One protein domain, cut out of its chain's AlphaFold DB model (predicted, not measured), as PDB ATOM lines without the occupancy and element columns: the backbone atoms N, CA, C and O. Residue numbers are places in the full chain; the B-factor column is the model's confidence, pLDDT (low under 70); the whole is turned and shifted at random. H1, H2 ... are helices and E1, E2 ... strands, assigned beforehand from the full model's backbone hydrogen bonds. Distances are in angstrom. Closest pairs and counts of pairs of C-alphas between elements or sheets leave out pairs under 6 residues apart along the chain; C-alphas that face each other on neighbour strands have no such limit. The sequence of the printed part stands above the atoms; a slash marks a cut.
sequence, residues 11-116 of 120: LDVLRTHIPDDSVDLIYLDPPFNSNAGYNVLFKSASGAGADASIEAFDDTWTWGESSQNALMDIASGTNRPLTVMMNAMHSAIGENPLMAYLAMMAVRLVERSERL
ATOM      1  N   LEU A  11       2.430  35.518 -44.391       95.06
ATOM      2  CA  LEU A  11       2.582  36.389 -45.551       95.06
ATOM      3  C   LEU A  11       2.287  35.606 -46.833       95.06
ATOM      4  O   LEU A  11       1.468  36.034 -47.645       95.06
ATOM      5  N   ASP A  12       2.870  34.415 -46.962       96.06
ATOM      6  CA  ASP A  12       2.658  33.533 -48.112       96.06
ATOM      7  C   ASP A  12       1.212  33.037 -48.188       96.06
ATOM      8  O   ASP A  12       0.615  32.968 -49.269       96.06
ATOM      9  N   VAL A  13       0.617  32.719 -47.035       96.75
ATOM     10  CA  VAL A  13      -0.791  32.315 -46.947       96.75
ATOM     11  C   VAL A  13      -1.710  33.439 -47.419       96.75
ATOM     12  O   VAL A  13      -2.582  33.179 -48.251       96.75
ATOM     13  N   LEU A  14      -1.513  34.668 -46.925       95.75
ATOM     14  CA  LEU A  14      -2.311  35.831 -47.319       95.75
ATOM     15  C   LEU A  14      -2.201  36.092 -48.827       95.75
ATOM     16  O   LEU A  14      -3.226  36.248 -49.487       95.75
ATOM     17  N   ARG A  15      -0.984  36.050 -49.384       95.50
ATOM     18  CA  ARG A  15      -0.706  36.243 -50.820       95.50
ATOM     19  C   ARG A  15      -1.339  35.186 -51.713       95.50
ATOM     20  O   ARG A  15      -1.882  35.501 -52.764       95.50
ATOM     21  N   THR A  16      -1.267  33.927 -51.298       96.81
ATOM     22  CA  THR A  16      -1.601  32.802 -52.180       96.81
ATOM     23  C   THR A  16      -3.066  32.379 -52.085       96.81
ATOM     24  O   THR A  16      -3.632  31.889 -53.060       96.81
ATOM     25  N   HIS A  17      -3.691  32.523 -50.912       96.06
ATOM     26  CA  HIS A  17      -4.961  31.848 -50.626       96.06
ATOM     27  C   HIS A  17      -6.121  32.774 -50.276       96.06
ATOM     28  O   HIS A  17      -7.271  32.320 -50.303       96.06
ATOM     29  N   ILE A  18      -5.843  34.024 -49.907       95.62
ATOM     30  CA  ILE A  18      -6.860  34.982 -49.479       95.62
ATOM     31  C   ILE A  18      -6.982  36.048 -50.573       95.62
ATOM     32  O   ILE A  18      -5.978  36.689 -50.866       95.62
ATOM     33  N   PRO A  19      -8.152  36.231 -51.207       95.50
ATOM     34  CA  PRO A  19      -8.339  37.287 -52.202       95.50
ATOM     35  C   PRO A  19      -8.320  38.690 -51.590       95.50
ATOM     36  O   PRO A  19      -8.719  38.867 -50.436       95.50
ATOM     37  N   ASP A  20      -7.937  39.688 -52.379       95.06
ATOM     38  CA  ASP A  20      -8.099  41.107 -52.031       95.06
ATOM     39  C   ASP A  20      -9.562  41.442 -51.724       95.06
ATOM     40  O   ASP A  20     -10.470  40.790 -52.253       95.06
ATOM     41  N   ASP A  21      -9.781  42.447 -50.869       95.31
ATOM     42  CA  ASP A  21     -11.118  42.941 -50.508       95.31
ATOM     43  C   ASP A  21     -12.107  41.801 -50.152       95.31
ATOM     44  O   ASP A  21     -13.255  41.784 -50.604       95.31
ATOM     45  N   SER A  22     -11.667  40.802 -49.373       94.75
ATOM     46  CA  SER A  22     -12.477  39.609 -49.051       94.75
ATOM     47  C   SER A  22     -12.677  39.341 -47.559       94.75
ATOM     48  O   SER A  22     -13.395  38.405 -47.195       94.75
ATOM     49  N   VAL A  23     -12.060  40.143 -46.688       94.50
ATOM     50  CA  VAL A  23     -12.088  39.968 -45.233       94.50
ATOM     51  C   VAL A  23     -12.647  41.216 -44.556       94.50
ATOM     52  O   VAL A  23     -12.079  42.291 -44.679       94.50
ATOM     53  N   ASP A  24     -13.711  41.076 -43.767       94.56
ATOM     54  CA  ASP A  24     -14.323  42.222 -43.071       94.56
ATOM     55  C   ASP A  24     -13.608  42.605 -41.766       94.56
ATOM     56  O   ASP A  24     -13.657  43.752 -41.324       94.56
ATOM     57  N   LEU A  25     -12.953  41.641 -41.114       93.12
ATOM     58  CA  LEU A  25     -12.268  41.847 -39.842       93.12
ATOM     59  C   LEU A  25     -11.030  40.963 -39.747       93.12
ATOM     60  O   LEU A  25     -11.096  39.749 -39.938       93.12
ATOM     61  N   ILE A  26      -9.914  41.577 -39.361       93.50
ATOM     62  CA  ILE A  26      -8.670  40.878 -39.059       93.50
ATOM     63  C   ILE A  26      -8.326  41.107 -37.589       93.50
ATOM     64  O   ILE A  26      -8.158  42.242 -37.151       93.50
ATOM     65  N   TYR A  27      -8.174  40.013 -36.848       93.19
ATOM     66  CA  TYR A  27      -7.544  40.009 -35.531       93.19
ATOM     67  C   TYR A  27      -6.097  39.524 -35.669       93.19
ATOM     68  O   TYR A  27      -5.836  38.548 -36.375       93.19
ATOM     69  N   LEU A  28      -5.160  40.206 -35.011       90.31
ATOM     70  CA  LEU A  28      -3.754  39.813 -34.977       90.31
ATOM     71  C   LEU A  28      -3.176  40.036 -33.577       90.31
ATOM     72  O   LEU A  28      -3.301  41.129 -33.034       90.31
ATOM     73  N   ASP A  29      -2.466  39.025 -33.083       88.38
ATOM     74  CA  ASP A  29      -1.623  39.072 -31.888       88.38
ATOM     75  C   ASP A  29      -0.191  38.632 -32.271       88.38
ATOM     76  O   ASP A  29       0.131  37.443 -32.198       88.38
ATOM     77  N   PRO A  30       0.637  39.526 -32.854       83.00
ATOM     78  CA  PRO A  30       1.994  39.166 -33.256       83.00
ATOM     79  C   PRO A  30       2.913  39.042 -32.031       83.00
ATOM     80  O   PRO A  30       2.681  39.719 -31.030       83.00
ATOM     81  N   PRO A  31       4.010  38.268 -32.115       77.88
ATOM     82  CA  PRO A  31       5.000  38.243 -31.045       77.88
ATOM     83  C   PRO A  31       5.604  39.643 -30.855       77.88
ATOM     84  O   PRO A  31       6.025  40.290 -31.819       77.88
ATOM     85  N   PHE A  32       5.629  40.119 -29.611       67.81
ATOM     86  CA  PHE A  32       6.168  41.433 -29.269       67.81
ATOM     87  C   PHE A  32       7.695  41.389 -29.197       67.81
ATOM     88  O   PHE A  32       8.233  40.626 -28.403       67.81
ATOM     89  N   ASN A  33       8.363  42.284 -29.935       64.81
ATOM     90  CA  ASN A  33       9.790  42.575 -29.760       64.81
ATOM     91  C   ASN A  33      10.000  43.357 -28.452       64.81
ATOM     92  O   ASN A  33      10.053  44.590 -28.442       64.81
ATOM     93  N   SER A  34       9.978  42.637 -27.335       57.12
ATOM     94  CA  SER A  34       9.867  43.181 -25.979       57.12
ATOM     95  C   SER A  34      11.169  43.083 -25.186       57.12
ATOM     96  O   SER A  34      11.279  43.697 -24.124       57.12
ATOM     97  N   ASN A  35      12.155  42.346 -25.702       54.34
ATOM     98  CA  ASN A  35      13.417  42.002 -25.057       54.34
ATOM     99  C   ASN A  35      13.215  41.440 -23.633       54.34
ATOM    100  O   ASN A  35      14.077  41.570 -22.762       54.34
ATOM    101  N   ALA A  36      12.027  40.887 -23.371       45.81
ATOM    102  CA  ALA A  36      11.562  40.470 -22.063       45.81
ATOM    103  C   ALA A  36      11.476  38.947 -22.050       45.81
ATOM    104  O   ALA A  36      10.520  38.368 -22.557       45.81
ATOM    105  N   GLY A  37      12.474  38.298 -21.448       42.47
ATOM    106  CA  GLY A  37      12.393  36.875 -21.143       42.47
ATOM    107  C   GLY A  37      11.224  36.628 -20.190       42.47
ATOM    108  O   GLY A  37      11.302  36.940 -18.998       42.47
ATOM    109  N   TYR A  38      10.119  36.093 -20.702       40.72
ATOM    110  CA  TYR A  38       9.019  35.639 -19.862       40.72
ATOM    111  C   TYR A  38       9.429  34.309 -19.229       40.72
ATOM    112  O   TYR A  38       9.221  33.241 -19.792       40.72
ATOM    113  N   ASN A  39       9.997  34.355 -18.024       37.66
ATOM    114  CA  ASN A  39      10.151  33.150 -17.213       37.66
ATOM    115  C   ASN A  39       8.755  32.651 -16.817       37.66
ATOM    116  O   ASN A  39       8.165  33.118 -15.839       37.66
ATOM    117  N   VAL A  40       8.205  31.699 -17.575       43.28
ATOM    118  CA  VAL A  40       7.009  30.963 -17.163       43.28
ATOM    119  C   VAL A  40       7.428  30.044 -16.018       43.28
ATOM    120  O   VAL A  40       7.912  28.934 -16.219       43.28
ATOM    121  N   LEU A  41       7.270  30.528 -14.786       42.44
ATOM    122  CA  LEU A  41       7.484  29.732 -13.582       42.44
ATOM    123  C   LEU A  41       6.371  28.678 -13.477       42.44
ATOM    124  O   LEU A  41       5.325  28.918 -12.870       42.44
ATOM    125  N   PHE A  42       6.588  27.493 -14.046       43.69
ATOM    126  CA  PHE A  42       5.784  26.319 -13.719       43.69
ATOM    127  C   PHE A  42       6.092  25.901 -12.276       43.69
ATOM    128  O   PHE A  42       7.008  25.127 -12.015       43.69
ATOM    129  N   LYS A  43       5.315  26.403 -11.309       42.31
ATOM    130  CA  LYS A  43       5.321  25.828  -9.958       42.31
ATOM    131  C   LYS A  43       4.737  24.420 -10.037       42.31
ATOM    132  O   LYS A  43       3.536  24.259 -10.249       42.31
ATOM    133  N   SER A  44       5.574  23.398  -9.860       42.81
ATOM    134  CA  SER A  44       5.079  22.039  -9.651       42.81
ATOM    135  C   SER A  44       4.271  21.993  -8.346       42.81
ATOM    136  O   SER A  44       4.635  22.610  -7.344       42.81
ATOM    137  N   ALA A  45       3.145  21.279  -8.345       47.22
ATOM    138  CA  ALA A  45       2.267  21.160  -7.176       47.22
ATOM    139  C   ALA A  45       2.888  20.350  -6.013       47.22
ATOM    140  O   ALA A  45       2.273  20.200  -4.960       47.22
ATOM    141  N   SER A  46       4.106  19.835  -6.178       52.41
ATOM    142  CA  SER A  46       4.832  19.047  -5.187       52.41
ATOM    143  C   SER A  46       6.223  19.651  -5.012       52.41
ATOM    144  O   SER A  46       7.090  19.426  -5.851       52.41
ATOM    145  N   GLY A  47       6.414  20.439  -3.949       47.41
ATOM    146  CA  GLY A  47       7.593  21.273  -3.661       47.41
ATOM    147  C   GLY A  47       8.934  20.554  -3.444       47.41
ATOM    148  O   GLY A  47       9.620  20.823  -2.465       47.41
ATOM    149  N   ALA A  48       9.316  19.656  -4.345       46.53
ATOM    150  CA  ALA A  48      10.607  18.987  -4.388       46.53
ATOM    151  C   ALA A  48      10.932  18.604  -5.842       46.53
ATOM    152  O   ALA A  48      10.789  17.456  -6.252       46.53
ATOM    153  N   GLY A  49      11.337  19.579  -6.648       41.62
ATOM    154  CA  GLY A  49      11.805  19.351  -8.011       41.62
ATOM    155  C   GLY A  49      12.381  20.644  -8.558       41.62
ATOM    156  O   GLY A  49      11.729  21.674  -8.435       41.62
ATOM    157  N   ALA A  50      13.612  20.582  -9.067       45.31
ATOM    158  CA  ALA A  50      14.371  21.720  -9.571       45.31
ATOM    159  C   ALA A  50      13.501  22.650 -10.430       45.31
ATOM    160  O   ALA A  50      12.774  22.173 -11.303       45.31
ATOM    161  N   ASP A  51      13.606  23.955 -10.174       39.31
ATOM    162  CA  ASP A  51      13.011  25.004 -10.996       39.31
ATOM    163  C   ASP A  51      13.541  24.860 -12.431       39.31
ATOM    164  O   ASP A  51      14.615  25.350 -12.779       39.31
ATOM    165  N   ALA A  52      12.818  24.126 -13.274       46.38
ATOM    166  CA  ALA A  52      13.088  24.078 -14.696       46.38
ATOM    167  C   ALA A  52      12.509  25.357 -15.302       46.38
ATOM    168  O   ALA A  52      11.321  25.429 -15.616       46.38
ATOM    169  N   SER A  53      13.348  26.385 -15.422       38.06
ATOM    170  CA  SER A  53      13.052  27.528 -16.279       38.06
ATOM    171  C   SER A  53      13.003  27.019 -17.717       38.06
ATOM    172  O   SER A  53      14.041  26.785 -18.331       38.06
ATOM    173  N   ILE A  54      11.803  26.777 -18.243       45.12
ATOM    174  CA  ILE A  54      11.623  26.637 -19.686       45.12
ATOM    175  C   ILE A  54      11.692  28.062 -20.223       45.12
ATOM    176  O   ILE A  54      10.815  28.872 -19.931       45.12
ATOM    177  N   GLU A  55      12.770  28.367 -20.937       43.66
ATOM    178  CA  GLU A  55      12.984  29.619 -21.658       43.66
ATOM    179  C   GLU A  55      11.851  29.788 -22.680       43.66
ATOM    180  O   GLU A  55      11.853  29.214 -23.770       43.66
ATOM    181  N   ALA A  56      10.787  30.470 -22.261       45.72
ATOM    182  CA  ALA A  56       9.608  30.684 -23.073       45.72
ATOM    183  C   ALA A  56       9.864  31.909 -23.951       45.72
ATOM    184  O   ALA A  56       9.690  33.042 -23.514       45.72
ATOM    185  N   PHE A  57      10.259  31.627 -25.193       46.16
ATOM    186  CA  PHE A  57      10.369  32.562 -26.313       46.16
ATOM    187  C   PHE A  57      11.428  33.651 -26.126       46.16
ATOM    188  O   PHE A  57      11.136  34.779 -25.741       46.16
ATOM    189  N   ASP A  58      12.666  33.297 -26.466       47.59
ATOM    190  CA  ASP A  58      13.706  34.280 -26.755       47.59
ATOM    191  C   ASP A  58      13.306  35.087 -28.003       47.59
ATOM    192  O   ASP A  58      12.774  34.523 -28.972       47.59
ATOM    193  N   ASP A  59      13.507  36.406 -27.968       55.34
ATOM    194  CA  ASP A  59      13.084  37.326 -29.028       55.34
ATOM    195  C   ASP A  59      13.830  36.962 -30.324       55.34
ATOM    196  O   ASP A  59      14.991  37.301 -30.534       55.34
ATOM    197  N   THR A  60      13.179  36.195 -31.201       63.50
ATOM    198  CA  THR A  60      13.863  35.463 -32.287       63.50
ATOM    199  C   THR A  60      14.163  36.346 -33.504       63.50
ATOM    200  O   THR A  60      14.563  35.864 -34.567       63.50
ATOM    201  N   TRP A  61      13.943  37.655 -33.396       78.56
ATOM    202  CA  TRP A  61      14.118  38.577 -34.507       78.56
ATOM    203  C   TRP A  61      15.601  38.806 -34.758       78.56
ATOM    204  O   TRP A  61      16.261  39.581 -34.080       78.56
ATOM    205  N   THR A  62      16.136  38.131 -35.766       85.94
ATOM    206  CA  THR A  62      17.503  38.349 -36.235       85.94
ATOM    207  C   THR A  62      17.444  38.966 -37.618       85.94
ATOM    208  O   THR A  62      16.693  38.501 -38.480       85.94
ATOM    209  N   TRP A  63      18.227  40.024 -37.839       91.31
ATOM    210  CA  TRP A  63      18.383  40.552 -39.187       91.31
ATOM    211  C   TRP A  63      18.999  39.486 -40.094       91.31
ATOM    212  O   TRP A  63      19.957  38.811 -39.723       91.31
ATOM    213  N   GLY A  64      18.443  39.337 -41.288       94.25
ATOM    214  CA  GLY A  64      18.868  38.340 -42.253       94.25
ATOM    215  C   GLY A  64      18.072  38.453 -43.543       94.25
ATOM    216  O   GLY A  64      17.297  39.393 -43.730       94.25
ATOM    217  N   GLU A  65      18.239  37.461 -44.413       95.88
ATOM    218  CA  GLU A  65      17.677  37.454 -45.767       95.88
ATOM    219  C   GLU A  65      16.159  37.697 -45.789       95.88
ATOM    220  O   GLU A  65      15.673  38.491 -46.588       95.88
ATOM    221  N   SER A  66      15.401  37.099 -44.866       93.19
ATOM    222  CA  SER A  66      13.946  37.294 -44.787       93.19
ATOM    223  C   SER A  66      13.551  38.744 -44.482       93.19
ATOM    224  O   SER A  66      12.628  39.273 -45.100       93.19
ATOM    225  N   SER A  67      14.270  39.410 -43.575       95.19
ATOM    226  CA  SER A  67      14.025  40.814 -43.222       95.19
ATOM    227  C   SER A  67      14.445  41.755 -44.348       95.19
ATOM    228  O   SER A  67      13.744  42.726 -44.638       95.19
ATOM    229  N   GLN A  68      15.553  41.439 -45.022       97.19
ATOM    230  CA  GLN A  68      16.012  42.175 -46.193       97.19
ATOM    231  C   GLN A  68      15.005  42.065 -47.347       97.19
ATOM    232  O   GLN A  68      14.625  43.085 -47.921       97.19
ATOM    233  N   ASN A  69      14.511  40.860 -47.633       97.44
ATOM    234  CA  ASN A  69      13.488  40.630 -48.651       97.44
ATOM    235  C   ASN A  69      12.182  41.354 -48.300       97.44
ATOM    236  O   ASN A  69      11.611  42.020 -49.156       97.44
ATOM    237  N   ALA A  70      11.750  41.327 -47.035       96.94
ATOM    238  CA  ALA A  70      10.585  42.090 -46.584       96.94
ATOM    239  C   ALA A  70      10.761  43.608 -46.780       96.94
ATOM    240  O   ALA A  70       9.829  44.296 -47.199       96.94
ATOM    241  N   LEU A  71      11.958  44.146 -46.518       97.44
ATOM    242  CA  LEU A  71      12.259  45.554 -46.778       97.44
ATOM    243  C   LEU A  71      12.232  45.875 -48.283       97.44
ATOM    244  O   LEU A  71      11.711  46.920 -48.677       97.44
ATOM    245  N   MET A  72      12.750  44.977 -49.125       97.69
ATOM    246  CA  MET A  72      12.692  45.109 -50.586       97.69
ATOM    247  C   MET A  72      11.256  45.045 -51.118       97.69
ATOM    248  O   MET A  72      10.898  45.864 -51.964       97.69
ATOM    249  N   ASP A  73      10.417  44.158 -50.580       97.06
ATOM    250  CA  ASP A  73       8.989  44.086 -50.901       97.06
ATOM    251  C   ASP A  73       8.312  45.439 -50.636       97.06
ATOM    252  O   ASP A  73       7.670  45.999 -51.526       97.06
ATOM    253  N   ILE A  74       8.542  46.032 -49.457       97.44
ATOM    254  CA  ILE A  74       8.041  47.376 -49.120       97.44
ATOM    255  C   ILE A  74       8.569  48.450 -50.080       97.44
ATOM    256  O   ILE A  74       7.847  49.391 -50.420       97.44
ATOM    257  N   ALA A  75       9.825  48.348 -50.516       96.00
ATOM    258  CA  ALA A  75      10.408  49.292 -51.464       96.00
ATOM    259  C   ALA A  75       9.824  49.159 -52.881       96.00
ATOM    260  O   ALA A  75       9.782  50.151 -53.609       96.00
ATOM    261  N   SER A  76       9.370  47.961 -53.254       95.88
ATOM    262  CA  SER A  76       8.745  47.671 -54.549       95.88
ATOM    263  C   SER A  76       7.254  48.036 -54.615       95.88
ATOM    264  O   SER A  76       6.703  48.181 -55.706       95.88
ATOM    265  N   GLY A  77       6.607  48.199 -53.456       92.69
ATOM    266  CA  GLY A  77       5.194  48.546 -53.345       92.69
ATOM    267  C   GLY A  77       4.870  50.008 -53.686       92.69
ATOM    268  O   GLY A  77       5.730  50.836 -53.981       92.69
ATOM    269  N   THR A  78       3.582  50.353 -53.608       92.81
ATOM    270  CA  THR A  78       3.068  51.693 -53.954       92.81
ATOM    271  C   THR A  78       2.978  52.652 -52.758       92.81
ATOM    272  O   THR A  78       2.796  53.859 -52.943       92.81
ATOM    273  N   ASN A  79       3.134  52.157 -51.524       94.88
ATOM    274  CA  ASN A  79       3.035  52.958 -50.300       94.88
ATOM    275  C   ASN A  79       4.307  53.790 -50.061       94.88
ATOM    276  O   ASN A  79       5.163  53.464 -49.236       94.88
ATOM    277  N   ARG A  80       4.418  54.906 -50.789       96.00
ATOM    278  CA  ARG A  80       5.600  55.773 -50.762       96.00
ATOM    279  C   ARG A  80       5.972  56.289 -49.360       96.00
ATOM    280  O   ARG A  80       7.166  56.259 -49.052       96.00
ATOM    281  N   PRO A  81       5.032  56.751 -48.506       97.62
ATOM    282  CA  PRO A  81       5.362  57.159 -47.140       97.62
ATOM    283  C   PRO A  81       6.002  56.037 -46.318       97.62
ATOM    284  O   PRO A  81       7.002  56.277 -45.639       97.62
ATOM    285  N   LEU A  82       5.479  54.810 -46.422       97.00
ATOM    286  CA  LEU A  82       6.042  53.654 -45.730       97.00
ATOM    287  C   LEU A  82       7.456  53.344 -46.228       97.00
ATOM    288  O   LEU A  82       8.356  53.190 -45.410       97.00
ATOM    289  N   THR A  83       7.686  53.334 -47.545       97.94
ATOM    290  CA  THR A  83       9.027  53.126 -48.113       97.94
ATOM    291  C   THR A  83      10.039  54.144 -47.580       97.94
ATOM    292  O   THR A  83      11.150  53.780 -47.200       97.94
ATOM    293  N   VAL A  84       9.668  55.430 -47.530       98.12
ATOM    294  CA  VAL A  84      10.548  56.492 -47.012       98.12
ATOM    295  C   VAL A  84      10.861  56.267 -45.534       98.12
ATOM    296  O   VAL A  84      12.028  56.331 -45.151       98.12
ATOM    297  N   MET A  85       9.846  55.972 -44.718       97.94
ATOM    298  CA  MET A  85      10.027  55.725 -43.287       97.94
ATOM    299  C   MET A  85      10.908  54.498 -43.029       97.94
ATOM    300  O   MET A  85      11.832  54.567 -42.224       97.94
ATOM    301  N   MET A  86      10.670  53.396 -43.740       98.06
ATOM    302  CA  MET A  86      11.431  52.158 -43.567       98.06
ATOM    303  C   MET A  86      12.900  52.324 -43.960       98.06
ATOM    304  O   MET A  86      13.776  51.849 -43.241       98.06
ATOM    305  N   ASN A  87      13.186  53.069 -45.032       97.31
ATOM    306  CA  ASN A  87      14.560  53.401 -45.406       97.31
ATOM    307  C   ASN A  87      15.235  54.303 -44.365       97.31
ATOM    308  O   ASN A  87      16.385  54.063 -44.005       97.31
ATOM    309  N   ALA A  88      14.525  55.315 -43.857       97.19
ATOM    310  CA  ALA A  88      15.051  56.201 -42.822       97.19
ATOM    311  C   ALA A  88      15.368  55.434 -41.529       97.19
ATOM    312  O   ALA A  88      16.444  55.618 -40.964       97.19
ATOM    313  N   MET A  89      14.472  54.540 -41.101       95.25
ATOM    314  CA  MET A  89      14.701  53.662 -39.954       95.25
ATOM    315  C   MET A  89      15.917  52.767 -40.184       95.25
ATOM    316  O   MET A  89      16.827  52.781 -39.362       95.25
ATOM    317  N   HIS A  90      15.992  52.077 -41.325       96.50
ATOM    318  CA  HIS A  90      17.129  51.220 -41.661       96.50
ATOM    319  C   HIS A  90      18.462  51.984 -41.612       96.50
ATOM    320  O   HIS A  90      19.428  51.511 -41.019       96.50
ATOM    321  N   SER A  91      18.510  53.204 -42.156       96.31
ATOM    322  CA  SER A  91      19.698  54.061 -42.070       96.31
ATOM    323  C   SER A  91      20.012  54.542 -40.649       96.31
ATOM    324  O   SER A  91      21.182  54.733 -40.329       96.31
ATOM    325  N   ALA A  92      19.000  54.769 -39.810       94.06
ATOM    326  CA  ALA A  92      19.169  55.333 -38.473       94.06
ATOM    327  C   ALA A  92      19.591  54.296 -37.421       94.06
ATOM    328  O   ALA A  92      20.435  54.599 -36.582       94.06
ATOM    329  N   ILE A  93      18.994  53.100 -37.443       89.62
ATOM    330  CA  ILE A  93      19.223  52.066 -36.418       89.62
ATOM    331  C   ILE A  93      20.082  50.898 -36.918       89.62
ATOM    332  O   ILE A  93      20.560  50.108 -36.105       89.62
ATOM    333  N   GLY A  94      20.315  50.808 -38.231       92.69
ATOM    334  CA  GLY A  94      21.092  49.740 -38.849       92.69
ATOM    335  C   GLY A  94      20.415  48.371 -38.789       92.69
ATOM    336  O   GLY A  94      19.246  48.224 -38.429       92.69
ATOM    337  N   GLU A  95      21.184  47.353 -39.149       95.00
ATOM    338  CA  GLU A  95      20.754  45.959 -39.185       95.00
ATOM    339  C   GLU A  95      20.808  45.350 -37.779       95.00
ATOM    340  O   GLU A  95      21.868  44.987 -37.269       95.00
ATOM    341  N   ASN A  96      19.656  45.283 -37.114       86.88
ATOM    342  CA  ASN A  96      19.530  44.772 -35.752       86.88
ATOM    343  C   ASN A  96      18.167  44.061 -35.557       86.88
ATOM    344  O   ASN A  96      17.305  44.153 -36.440       86.88
ATOM    345  N   PRO A  97      17.936  43.375 -34.419       88.12
ATOM    346  CA  PRO A  97      16.665  42.708 -34.122       88.12
ATOM    347  C   PRO A  97      15.415  43.581 -34.272       88.12
ATOM    348  O   PRO A  97      14.408  43.153 -34.833       88.12
ATOM    349  N   LEU A  98      15.486  44.842 -33.839       88.81
ATOM    350  CA  LEU A  98      14.378  45.783 -33.983       88.81
ATOM    351  C   LEU A  98      14.096  46.098 -35.455       88.81
ATOM    352  O   LEU A  98      12.936  46.122 -35.858       88.81
ATOM    353  N   MET A  99      15.127  46.300 -36.272       93.81
ATOM    354  CA  MET A  99      14.947  46.550 -37.702       93.81
ATOM    355  C   MET A  99      14.381  45.323 -38.429       93.81
ATOM    356  O   MET A  99      13.522  45.470 -39.300       93.81
ATOM    357  N   ALA A 100      14.794  44.116 -38.025       92.88
ATOM    358  CA  ALA A 100      14.246  42.854 -38.524       92.88
ATOM    359  C   ALA A 100      12.745  42.736 -38.222       92.88
ATOM    360  O   ALA A 100      11.937  42.508 -39.125       92.88
ATOM    361  N   TYR A 101      12.365  42.992 -36.967       92.00
ATOM    362  CA  TYR A 101      10.970  43.049 -36.539       92.00
ATOM    363  C   TYR A 101      10.163  44.072 -37.350       92.00
ATOM    364  O   TYR A 101       9.102  43.742 -37.880       92.00
ATOM    365  N   LEU A 102      10.671  45.302 -37.499       93.94
ATOM    366  CA  LEU A 102       9.987  46.359 -38.247       93.94
ATOM    367  C   LEU A 102       9.752  45.960 -39.708       93.94
ATOM    368  O   LEU A 102       8.634  46.110 -40.200       93.94
ATOM    369  N   ALA A 103      10.770  45.430 -40.394       95.69
ATOM    370  CA  ALA A 103      10.648  44.998 -41.785       95.69
ATOM    371  C   ALA A 103       9.613  43.874 -41.942       95.69
ATOM    372  O   ALA A 103       8.683  43.980 -42.748       95.69
ATOM    373  N   MET A 104       9.723  42.833 -41.117       94.44
ATOM    374  CA  MET A 104       8.858  41.656 -41.183       94.44
ATOM    375  C   MET A 104       7.407  41.958 -40.806       94.44
ATOM    376  O   MET A 104       6.487  41.381 -41.394       94.44
ATOM    377  N   MET A 105       7.178  42.871 -39.862       94.06
ATOM    378  CA  MET A 105       5.832  43.283 -39.471       94.06
ATOM    379  C   MET A 105       5.197  44.248 -40.468       94.06
ATOM    380  O   MET A 105       4.001  44.121 -40.739       94.06
ATOM    381  N   ALA A 106       5.970  45.181 -41.031       95.88
ATOM    382  CA  ALA A 106       5.462  46.158 -41.990       95.88
ATOM    383  C   ALA A 106       4.864  45.476 -43.226       95.88
ATOM    384  O   ALA A 106       3.711  45.743 -43.563       95.88
ATOM    385  N   VAL A 107       5.590  44.541 -43.851       96.38
ATOM    386  CA  VAL A 107       5.097  43.837 -45.050       96.38
ATOM    387  C   VAL A 107       3.814  43.047 -44.763       96.38
ATOM    388  O   VAL A 107       2.860  43.095 -45.535       96.38
ATOM    389  N   ARG A 108       3.721  42.416 -43.586       95.44
ATOM    390  CA  ARG A 108       2.526  41.671 -43.155       95.44
ATOM    391  C   ARG A 108       1.345  42.580 -42.842       95.44
ATOM    392  O   ARG A 108       0.201  42.157 -42.969       95.44
ATOM    393  N   LEU A 109       1.580  43.796 -42.347       94.69
ATOM    394  CA  LEU A 109       0.524  44.793 -42.131       94.69
ATOM    395  C   LEU A 109      -0.043  45.296 -43.459       94.69
ATOM    396  O   LEU A 109      -1.261  45.404 -43.576       94.69
ATOM    397  N   VAL A 110       0.823  45.557 -44.441       95.06
ATOM    398  CA  VAL A 110       0.408  45.961 -45.792       95.06
ATOM    399  C   VAL A 110      -0.461  44.882 -46.422       95.06
ATOM    400  O   VAL A 110      -1.604  45.163 -46.760       95.06
ATOM    401  N   GLU A 111       0.024  43.640 -46.455       94.75
ATOM    402  CA  GLU A 111      -0.711  42.528 -47.065       94.75
ATOM    403  C   GLU A 111      -2.095  42.337 -46.428       94.75
ATOM    404  O   GLU A 111      -3.096  42.148 -47.106       94.75
ATOM    405  N   ARG A 112      -2.193  42.448 -45.099       92.31
ATOM    406  CA  ARG A 112      -3.487  42.372 -44.405       92.31
ATOM    407  C   ARG A 112      -4.412  43.523 -44.768       92.31
ATOM    408  O   ARG A 112      -5.610  43.300 -44.899       92.31
ATOM    409  N   SER A 113      -3.872  44.731 -44.913       90.69
ATOM    410  CA  SER A 113      -4.661  45.888 -45.331       90.69
ATOM    411  C   SER A 113      -5.264  45.696 -46.722       90.69
ATOM    412  O   SER A 113      -6.360  46.187 -46.950       90.69
ATOM    413  N   GLU A 114      -4.586  44.981 -47.622       91.25
ATOM    414  CA  GLU A 114      -5.081  44.674 -48.975       91.25
ATOM    415  C   GLU A 114      -6.197  43.614 -48.978       91.25
ATOM    416  O   GLU A 114      -7.009  43.557 -49.899       91.25
ATOM    417  N   ARG A 115      -6.286  42.791 -47.925       93.69
ATOM    418  CA  ARG A 115      -7.362  41.797 -47.763       93.69
ATOM    419  C   ARG A 115      -8.631  42.362 -47.148       93.69
ATOM    420  O   ARG A 115      -9.679  41.723 -47.261       93.69
ATOM    421  N   LEU A 116      -8.545  43.516 -46.490       91.81
ATOM    422  CA  LEU A 116      -9.695  44.134 -45.845       91.81
ATOM    423  C   LEU A 116     -10.657  44.724 -46.875       91.81
ATOM    424  O   LEU A 116     -10.245  45.509 -47.719       91.81
TER     425      LEU A 116
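What this domain is: This is residues 11 to 116 of the 120 residues of the protein "Modification methylase EcaI domain protein" of Sphingobium sp. RAC03 (UniProt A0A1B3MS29). A small helical head stands at one end of a long, thin two-armed loop. In the head the long helix H4 is the core: H2 crosses it, H3 folds back beside it, and H1 packs on its last part, residues 107 to 115; the loop holds the short strands E1 and E2, and its tip, residues 45 to 50, sticks out. The printed part has 106 residues, with four named helices and two named strands in the order H1, E1, E2, H2, H3, H4, and its class is mostly helix. It is loose, with a radius of gyration of the C-alphas of 18.4 A, and flat, spanning 60 by 36 by 19 A.

How they stand to each other: The sheet is the pair E1, residues 38 to 40, and E2, residues 54 to 56, which meet only at a point, where C-alphas 38 and 56 face each other at 5.9 A. Both strands are apart from H3, residues 80 to 93, and from H4, residues 97 to 115. H4 is the hub, touching three helices. H2, residues 65 to 76, touches residues 100 to 107 of H4 at a steep tilt of 49 degrees, the same way; the closest C-alphas, of Ser 67 and Ala 100, are 5.1 A apart. H3 and H4 form a helical hairpin at a shallow tilt of 12 degrees, opposite ways, with the closest C-alphas, of His 90 and Met 99, 6.5 A apart. H2 and H3 form another helical hairpin, opposite ways at a tilt of 37 degrees, only just steep; their closest C-alphas, of Ala 75 and Thr 83, are 5.3 A apart. H1, residues 11 to 17, touches H4 at a shallow tilt of 22 degrees, the same way, with the closest C-alphas, of Leu 11 and Arg 108, 5.8 A apart. H1 is apart from H2 and H3. Every O i to N i+4 pair is within hydrogen-bond range in H1, H2 and H3; in H4 it is 14 of 15.

Where its parts are: H4 is 27.6 A long and ends at C-alpha 115, (-7.362, 41.797, -47.763). H3 measures 20.1 A, H2 16.2 A and H1 10.2 A; H1 begins at C-alpha 11, (2.582, 36.389, -45.551). E1 spans 5.8 A from C-alpha 38 at (9.019, 35.639, -19.862), and E2 spans 5.6 A.

The domain as a whole: The C-alphas farthest apart, of Ala 48 and Thr 78, are 59.9 A apart. The printed part has no cut. The links H1 to E1, 20 residues, and E1 to E2, 13 residues, are long. Mean pLDDT of the printed part is 81.2, and residues 32 to 60 are under 70.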